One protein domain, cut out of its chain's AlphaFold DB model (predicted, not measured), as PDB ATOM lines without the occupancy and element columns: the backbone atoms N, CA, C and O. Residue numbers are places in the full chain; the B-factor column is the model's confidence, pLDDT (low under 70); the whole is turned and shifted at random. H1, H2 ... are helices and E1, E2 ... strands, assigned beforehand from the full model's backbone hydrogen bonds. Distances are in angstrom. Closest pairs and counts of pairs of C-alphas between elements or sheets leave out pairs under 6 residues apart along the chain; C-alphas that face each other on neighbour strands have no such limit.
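This is residues 112 to 165 of the 177 residues of an uncharacterized protein of Izhakiella capsodis (UniProt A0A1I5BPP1). A small hairpin of two short strands, E1 and E2, makes one end of this little domain, with the short helix H1 following directly beside it and a second helix, H2, crossing near H1 at a wide angle. A long link from H1 to H2 loops out to Lys 138 at the other end, and the last stretch, residues 152 to 165, comes back from H2 past E1. The printed part has 54 residues, with two named strands and then two named helices in the order E1, E2, H1, H2; the sheet has the order E1 - E2 and is antiparallel. The class is mixed, helices and strands, with 24 residues, under half, in named elements. The whole is compact, with a radius of gyration of the C-alphas of 10.0 A, and rounded, spanning 28 by 20 by 18 A.

Strand E1 is residues 115 to 118, beginning at C-alpha 115 at (-42.109, 31.858, 34.238), and E2 is residues 121 to 124. Helix H1 is residues 125 to 131, beginning at C-alpha 125 at (-36.260, 33.250, 36.272) and measuring 9.8 A from first to last C-alpha. H2, the longest helix, is residues 143 to 151 and measures 12.7 A, ending at C-alpha 151 at (-38.369, 25.830, 48.755).

E1 and E2 form a hairpin of antiparallel neighbours, with 137 degrees between their N-to-C directions. The C-alphas of Thr 115 and Ser 124, which face each other, are 4.5 A apart. Across the pair, N 116 and O 123 at 2.8 A and N 118 and O 121 at 2.9 A are within hydrogen-bond range. E2 and H1 are near each other, with 5 pairs of C-alphas within 10 A. The closest C-alphas of E1 and H1 are those of Thr 115 and Ile 125, 6.3 A apart. H1 and H2 touch, their closest C-alphas being those of Gly 129 and Leu 144, 5.6 A apart. Their lines are only just about perpendicular, at 71 degrees. H2 is apart from E1 and from E2. In H1 and H2 every O i to N i+4 pair is within hydrogen-bond range.

The two C-alphas farthest apart are those of Gly 120 and Lys 138, 29.1 A. The printed part, residues 112 to 165 of a chain of 177, has no cut. The links E1 to E2 and E2 to H1 are tight, and the link H1 to H2, with 11 residues, is long. Residues 152 to 165 hold no named element. The mean pLDDT of the printed part is 84.4; it is under 70 at residues 112 to 113 and 138 to 141.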
ATOM      1  N   PRO A 112     -44.277  27.422  28.029       49.91
ATOM      2  CA  PRO A 112     -44.610  28.200  29.231       49.91
ATOM      3  C   PRO A 112     -44.058  27.580  30.534       49.91
ATOM      4  O   PRO A 112     -44.756  27.482  31.533       49.91
ATOM      5  N   ILE A 113     -42.824  27.067  30.538       57.62
ATOM      6  CA  ILE A 113     -42.381  26.099  31.557       57.62
ATOM      7  C   ILE A 113     -41.477  26.719  32.640       57.62
ATOM      8  O   ILE A 113     -41.149  26.039  33.608       57.62
ATOM      9  N   ARG A 114     -41.069  27.996  32.561       73.44
ATOM     10  CA  ARG A 114     -40.182  28.603  33.589       73.44
ATOM     11  C   ARG A 114     -40.449  30.082  33.885       73.44
ATOM     12  O   ARG A 114     -39.502  30.819  34.169       73.44
ATOM     13  N   THR A 115     -41.701  30.517  33.800       86.00
ATOM     14  CA  THR A 115     -42.109  31.858  34.238       86.00
ATOM     15  C   THR A 115     -42.684  31.818  35.653       86.00
ATOM     16  O   THR A 115     -43.177  30.782  36.094       86.00
ATOM     17  N   TYR A 116     -42.565  32.923  36.379       89.69
ATOM     18  CA  TYR A 116     -43.017  33.100  37.760       89.69
ATOM     19  C   TYR A 116     -43.749  34.431  37.874       89.69
ATOM     20  O   TYR A 116     -43.437  35.362  37.129       89.69
ATOM     21  N   LEU A 117     -44.717  34.520  38.784       90.00
ATOM     22  CA  LEU A 117     -45.442  35.763  39.025       90.00
ATOM     23  C   LEU A 117     -44.662  36.605  40.047       90.00
ATOM     24  O   LEU A 117     -44.340  36.126  41.131       90.00
ATOM     25  N   VAL A 118     -44.319  37.838  39.680       90.88
ATOM     26  CA  VAL A 118     -43.645  38.818  40.546       90.88
ATOM     27  C   VAL A 118     -44.358  40.149  40.390       90.88
ATOM     28  O   VAL A 118     -44.429  40.669  39.276       90.88
ATOM     29  N   ASN A 119     -44.902  40.707  41.473       89.38
ATOM     30  CA  ASN A 119     -45.652  41.969  41.452       89.38
ATOM     31  C   ASN A 119     -46.767  41.979  40.381       89.38
ATOM     32  O   ASN A 119     -46.960  42.970  39.675       89.38
ATOM     33  N   GLY A 120     -47.452  40.845  40.186       85.00
ATOM     34  CA  GLY A 120     -48.503  40.695  39.172       85.00
ATOM     35  C   GLY A 120     -48.016  40.537  37.722       85.00
ATOM     36  O   GLY A 120     -48.842  40.459  36.815       85.00
ATOM     37  N   LYS A 121     -46.703  40.453  37.471       89.75
ATOM     38  CA  LYS A 121     -46.120  40.234  36.136       89.75
ATOM     39  C   LYS A 121     -45.555  38.822  36.007       89.75
ATOM     40  O   LYS A 121     -44.875  38.343  36.909       89.75
ATOM     41  N   LEU A 122     -45.797  38.164  34.873       88.31
ATOM     42  CA  LEU A 122     -45.171  36.879  34.545       88.31
ATOM     43  C   LEU A 122     -43.772  37.118  33.975       88.31
ATOM     44  O   LEU A 122     -43.631  37.588  32.850       88.31
ATOM     45  N   LEU A 123     -42.749  36.770  34.750       88.44
ATOM     46  CA  LEU A 123     -41.345  37.001  34.421       88.44
ATOM     47  C   LEU A 123     -40.576  35.686  34.307       88.44
ATOM     48  O   LEU A 123     -40.877  34.704  34.989       88.44
ATOM     49  N   SER A 124     -39.547  35.651  33.462       88.25
ATOM     50  CA  SER A 124     -38.592  34.539  33.448       88.25
ATOM     51  C   SER A 124     -37.758  34.511  34.738       88.25
ATOM     52  O   SER A 124     -37.597  35.525  35.405       88.25
ATOM     53  N   ILE A 125     -37.141  33.370  35.081       88.25
ATOM     54  CA  ILE A 125     -36.260  33.250  36.272       88.25
ATOM     55  C   ILE A 125     -35.173  34.334  36.318       88.25
ATOM     56  O   ILE A 125     -34.754  34.750  37.398       88.25
ATOM     57  N   LYS A 126     -34.668  34.749  35.151       87.81
ATOM     58  CA  LYS A 126     -33.623  35.773  35.065       87.81
ATOM     59  C   LYS A 126     -34.181  37.135  35.465       87.81
ATOM     60  O   LYS A 126     -33.658  37.730  36.396       87.81
ATOM     61  N   GLU A 127     -35.264  37.553  34.817       88.69
ATOM     62  CA  GLU A 127     -35.937  38.834  35.070       88.69
ATOM     63  C   GLU A 127     -36.500  38.899  36.492       88.69
ATOM     64  O   GLU A 127     -36.272  39.869  37.201       88.69
ATOM     65  N   ALA A 128     -37.145  37.826  36.958       90.50
ATOM     66  CA  ALA A 128     -37.622  37.705  38.332       90.50
ATOM     67  C   ALA A 128     -36.477  37.790  39.354       90.50
ATOM     68  O   ALA A 128     -36.639  38.340  40.439       90.50
ATOM     69  N   GLY A 129     -35.305  37.245  39.015       90.50
ATOM     70  CA  GLY A 129     -34.107  37.346  39.839       90.50
ATOM     71  C   GLY A 129     -33.633  38.784  39.993       90.50
ATOM     72  O   GLY A 129     -33.323  39.188  41.111       90.50
ATOM     73  N   ASP A 130     -33.610  39.541  38.897       89.62
ATOM     74  CA  ASP A 130     -33.212  40.948  38.914       89.62
ATOM     75  C   ASP A 130     -34.230  41.797  39.693       89.62
ATOM     76  O   ASP A 130     -33.838  42.570  40.563       89.62
ATOM     77  N   GLU A 131     -35.529  41.577  39.460       90.94
ATOM     78  CA  GLU A 131     -36.632  42.274  40.141       90.94
ATOM     79  C   GLU A 131     -36.617  42.035  41.665       90.94
ATOM     80  O   GLU A 131     -36.850  42.944  42.460       90.94
ATOM     81  N   LEU A 132     -36.295  40.810  42.099       89.69
ATOM     82  CA  LEU A 132     -36.226  40.433  43.517       89.69
ATOM     83  C   LEU A 132     -34.846  40.684  44.162       89.69
ATOM     84  O   LEU A 132     -34.645  40.353  45.339       89.69
ATOM     85  N   GLY A 133     -33.892  41.241  43.407       89.38
ATOM     86  CA  GLY A 133     -32.560  41.619  43.888       89.38
ATOM     87  C   GLY A 133     -31.595  40.451  44.123       89.38
ATOM     88  O   GLY A 133     -30.684  40.562  44.947       89.38
ATOM     89  N   TYR A 134     -31.773  39.314  43.445       89.62
ATOM     90  CA  TYR A 134     -30.834  38.196  43.541       89.62
ATOM     91  C   TYR A 134     -29.584  38.447  42.702       89.62
ATOM     92  O   TYR A 134     -29.686  38.675  41.495       89.62
ATOM     93  N   PRO A 135     -28.385  38.285  43.282       84.06
ATOM     94  CA  PRO A 135     -27.166  38.362  42.506       84.06
ATOM     95  C   PRO A 135     -27.078  37.187  41.528       84.06
ATOM     96  O   PRO A 135     -27.427  36.041  41.846       84.06
ATOM     97  N   ARG A 136     -26.568  37.488  40.335       82.81
ATOM     98  CA  ARG A 136     -26.212  36.497  39.321       82.81
ATOM     99  C   ARG A 136     -24.832  35.925  39.639       82.81
ATOM    100  O   ARG A 136     -23.918  36.661  40.001       82.81
ATOM    101  N   ASP A 137     -24.679  34.614  39.496       77.00
ATOM    102  CA  ASP A 137     -23.370  33.969  39.588       77.00
ATOM    103  C   ASP A 137     -22.527  34.258  38.327       77.00
ATOM    104  O   ASP A 137     -23.063  34.599  37.269       77.00
ATOM    105  N   LYS A 138     -21.205  34.054  38.397       69.25
ATOM    106  CA  LYS A 138     -20.234  34.242  37.300       69.25
ATOM    107  C   LYS A 138     -20.563  33.430  36.041       69.25
ATOM    108  O   LYS A 138     -20.069  33.732  34.961       69.25
ATOM    109  N   ARG A 139     -21.405  32.400  36.171       68.31
ATOM    110  CA  ARG A 139     -21.907  31.555  35.074       68.31
ATOM    111  C   ARG A 139     -23.241  32.038  34.484       68.31
ATOM    112  O   ARG A 139     -23.817  31.351  33.645       68.31
ATOM    113  N   GLY A 140     -23.767  33.178  34.937       64.69
ATOM    114  CA  GLY A 140     -25.026  33.762  34.461       64.69
ATOM    115  C   GLY A 140     -26.298  33.081  34.983       64.69
ATOM    116  O   GLY A 140     -27.384  33.346  34.466       64.69
ATOM    117  N   MET A 141     -26.191  32.202  35.987       69.50
ATOM    118  CA  MET A 141     -27.346  31.609  36.675       69.50
ATOM    119  C   MET A 141     -27.763  32.476  37.869       69.50
ATOM    120  O   MET A 141     -26.917  32.919  38.643       69.50
ATOM    121  N   SER A 142     -29.069  32.718  38.022       78.31
ATOM    122  CA  SER A 142     -29.607  33.485  39.152       78.31
ATOM    123  C   SER A 142     -29.670  32.623  40.412       78.31
ATOM    124  O   SER A 142     -30.193  31.506  40.372       78.31
ATOM    125  N   ASN A 143     -29.203  33.154  41.546       84.50
ATOM    126  CA  ASN A 143     -29.326  32.496  42.852       84.50
ATOM    127  C   ASN A 143     -30.786  32.237  43.265       84.50
ATOM    128  O   ASN A 143     -31.046  31.354  44.086       84.50
ATOM    129  N   LEU A 144     -31.736  32.944  42.642       88.38
ATOM    130  CA  LEU A 144     -33.163  32.674  42.767       88.38
ATOM    131  C   LEU A 144     -33.495  31.220  42.399       88.38
ATOM    132  O   LEU A 144     -34.244  30.569  43.118       88.38
ATOM    133  N   TYR A 145     -32.875  30.662  41.352       87.31
ATOM    134  CA  TYR A 145     -33.121  29.280  40.918       87.31
ATOM    135  C   TYR A 145     -32.867  28.257  42.033       87.31
ATOM    136  O   TYR A 145     -33.676  27.357  42.262       87.31
ATOM    137  N   PHE A 146     -31.751  28.400  42.749       85.56
ATOM    138  CA  PHE A 146     -31.404  27.491  43.839       85.56
ATOM    139  C   PHE A 146     -32.355  27.633  45.023       85.56
ATOM    140  O   PHE A 146     -32.701  26.633  45.651       85.56
ATOM    141  N   ARG A 147     -32.805  28.859  45.306       87.00
ATOM    142  CA  ARG A 147     -33.769  29.108  46.375       87.00
ATOM    143  C   ARG A 147     -35.138  28.514  46.052       87.00
ATOM    144  O   ARG A 147     -35.661  27.781  46.882       87.00
ATOM    145  N   LEU A 148     -35.644  28.731  44.838       89.75
ATOM    146  CA  LEU A 148     -36.896  28.139  44.355       89.75
ATOM    147  C   LEU A 148     -36.865  26.611  44.441       89.75
ATOM    148  O   LEU A 148     -37.802  25.997  44.939       89.75
ATOM    149  N   ARG A 149     -35.749  25.991  44.032       85.94
ATOM    150  CA  ARG A 149     -35.576  24.535  44.123       85.94
ATOM    151  C   ARG A 149     -35.550  24.032  45.567       85.94
ATOM    152  O   ARG A 149     -36.062  22.951  45.831       85.94
ATOM    153  N   ARG A 150     -34.948  24.789  46.489       85.94
ATOM    154  CA  ARG A 150     -34.890  24.437  47.917       85.94
ATOM    155  C   ARG A 150     -36.253  24.564  48.595       85.94
ATOM    156  O   ARG A 150     -36.567  23.756  49.456       85.94
ATOM    157  N   GLU A 151     -37.028  25.573  48.215       87.50
ATOM    158  CA  GLU A 151     -38.369  25.830  48.755       87.50
ATOM    159  C   GLU A 151     -39.463  25.039  48.009       87.50
ATOM    160  O   GLU A 151     -40.627  25.096  48.385       87.50
ATOM    161  N   GLY A 152     -39.099  24.259  46.981       85.88
ATOM    162  CA  GLY A 152     -40.032  23.398  46.245       85.88
ATOM    163  C   GLY A 152     -41.059  24.169  45.413       85.88
ATOM    164  O   GLY A 152     -42.140  23.653  45.140       85.88
ATOM    165  N   ILE A 153     -40.738  25.403  45.022       86.25
ATOM    166  CA  ILE A 153     -41.666  26.300  44.335       86.25
ATOM    167  C   ILE A 153     -41.716  25.950  42.849       86.25
ATOM    168  O   ILE A 153     -40.685  25.875  42.172       86.25
ATOM    169  N   ASN A 154     -42.929  25.741  42.345       87.00
ATOM    170  CA  ASN A 154     -43.165  25.356  40.961       87.00
ATOM    171  C   ASN A 154     -43.228  26.585  40.032       87.00
ATOM    172  O   ASN A 154     -43.603  27.676  40.463       87.00
ATOM    173  N   PRO A 155     -42.891  26.432  38.739       87.25
ATOM    174  CA  PRO A 155     -43.148  27.463  37.737       87.25
ATOM    175  C   PRO A 155     -44.631  27.862  37.709       87.25
ATOM    176  O   PRO A 155     -45.505  27.002  37.805       87.25
ATOM    177  N   GLY A 156     -44.903  29.156  37.558       84.50
ATOM    178  CA  GLY A 156     -46.244  29.746  37.602       84.50
ATOM    179  C   GLY A 156     -46.701  30.193  38.993       84.50
ATOM    180  O   GLY A 156     -47.712  30.880  39.093       84.50
ATOM    181  N   SER A 157     -45.966  29.853  40.056       86.56
ATOM    182  CA  SER A 157     -46.245  30.342  41.408       86.56
ATOM    183  C   SER A 157     -45.883  31.822  41.577       86.56
ATOM    184  O   SER A 157     -44.979  32.334  40.905       86.56
ATOM    185  N   ASP A 158     -46.581  32.488  42.498       91.31
ATOM    186  CA  ASP A 158     -46.235  33.831  42.963       91.31
ATOM    187  C   ASP A 158     -45.022  33.770  43.888       91.31
ATOM    188  O   ASP A 158     -44.978  32.990  44.841       91.31
ATOM    189  N   ILE A 159     -44.007  34.558  43.549       92.44
ATOM    190  CA  ILE A 159     -42.736  34.633  44.265       92.44
ATOM    191  C   ILE A 159     -42.410  36.072  44.677       92.44
ATOM    192  O   ILE A 159     -41.261  36.384  44.981       92.44
ATOM    193  N   THR A 160     -43.410  36.955  44.702       92.12
ATOM    194  CA  THR A 160     -43.255  38.371  45.070       92.12
ATOM    195  C   THR A 160     -42.600  38.551  46.446       92.12
ATOM    196  O   THR A 160     -41.754  39.430  46.636       92.12
ATOM    197  N   ASP A 161     -42.893  37.653  47.387       89.50
ATOM    198  CA  ASP A 161     -42.360  37.707  48.753       89.50
ATOM    199  C   ASP A 161     -40.929  37.159  48.892       89.50
ATOM    200  O   ASP A 161     -40.275  37.325  49.930       89.50
ATOM    201  N   LEU A 162     -40.380  36.537  47.843       88.31
ATOM    202  CA  LEU A 162     -39.049  35.932  47.853       88.31
ATOM    203  C   LEU A 162     -37.931  36.964  47.676       88.31
ATOM    204  O   LEU A 162     -37.033  36.765  46.871       88.31
ATOM    205  N   LYS A 163     -37.887  38.040  48.461       85.94
ATOM    206  CA  LYS A 163     -36.782  39.016  48.379       85.94
ATOM    207  C   LYS A 163     -35.436  38.413  48.802       85.94
ATOM    208  O   LYS A 163     -35.354  37.605  49.743       85.94
ATOM    209  N   TYR A 164     -34.364  38.797  48.107       84.25
ATOM    210  CA  TYR A 164     -33.008  38.399  48.479       84.25
ATOM    211  C   TYR A 164     -32.637  38.987  49.845       84.25
ATOM    212  O   TYR A 164     -32.723  40.191  50.071       84.25
ATOM    213  N   LYS A 165     -32.208  38.123  50.769       80.06
ATOM    214  CA  LYS A 165     -31.626  38.533  52.050       80.06
ATOM    215  C   LYS A 165     -30.148  38.148  52.025       80.06
ATOM    216  O   LYS A 165     -29.864  36.944  52.034       80.06
TER     217      LYS A 165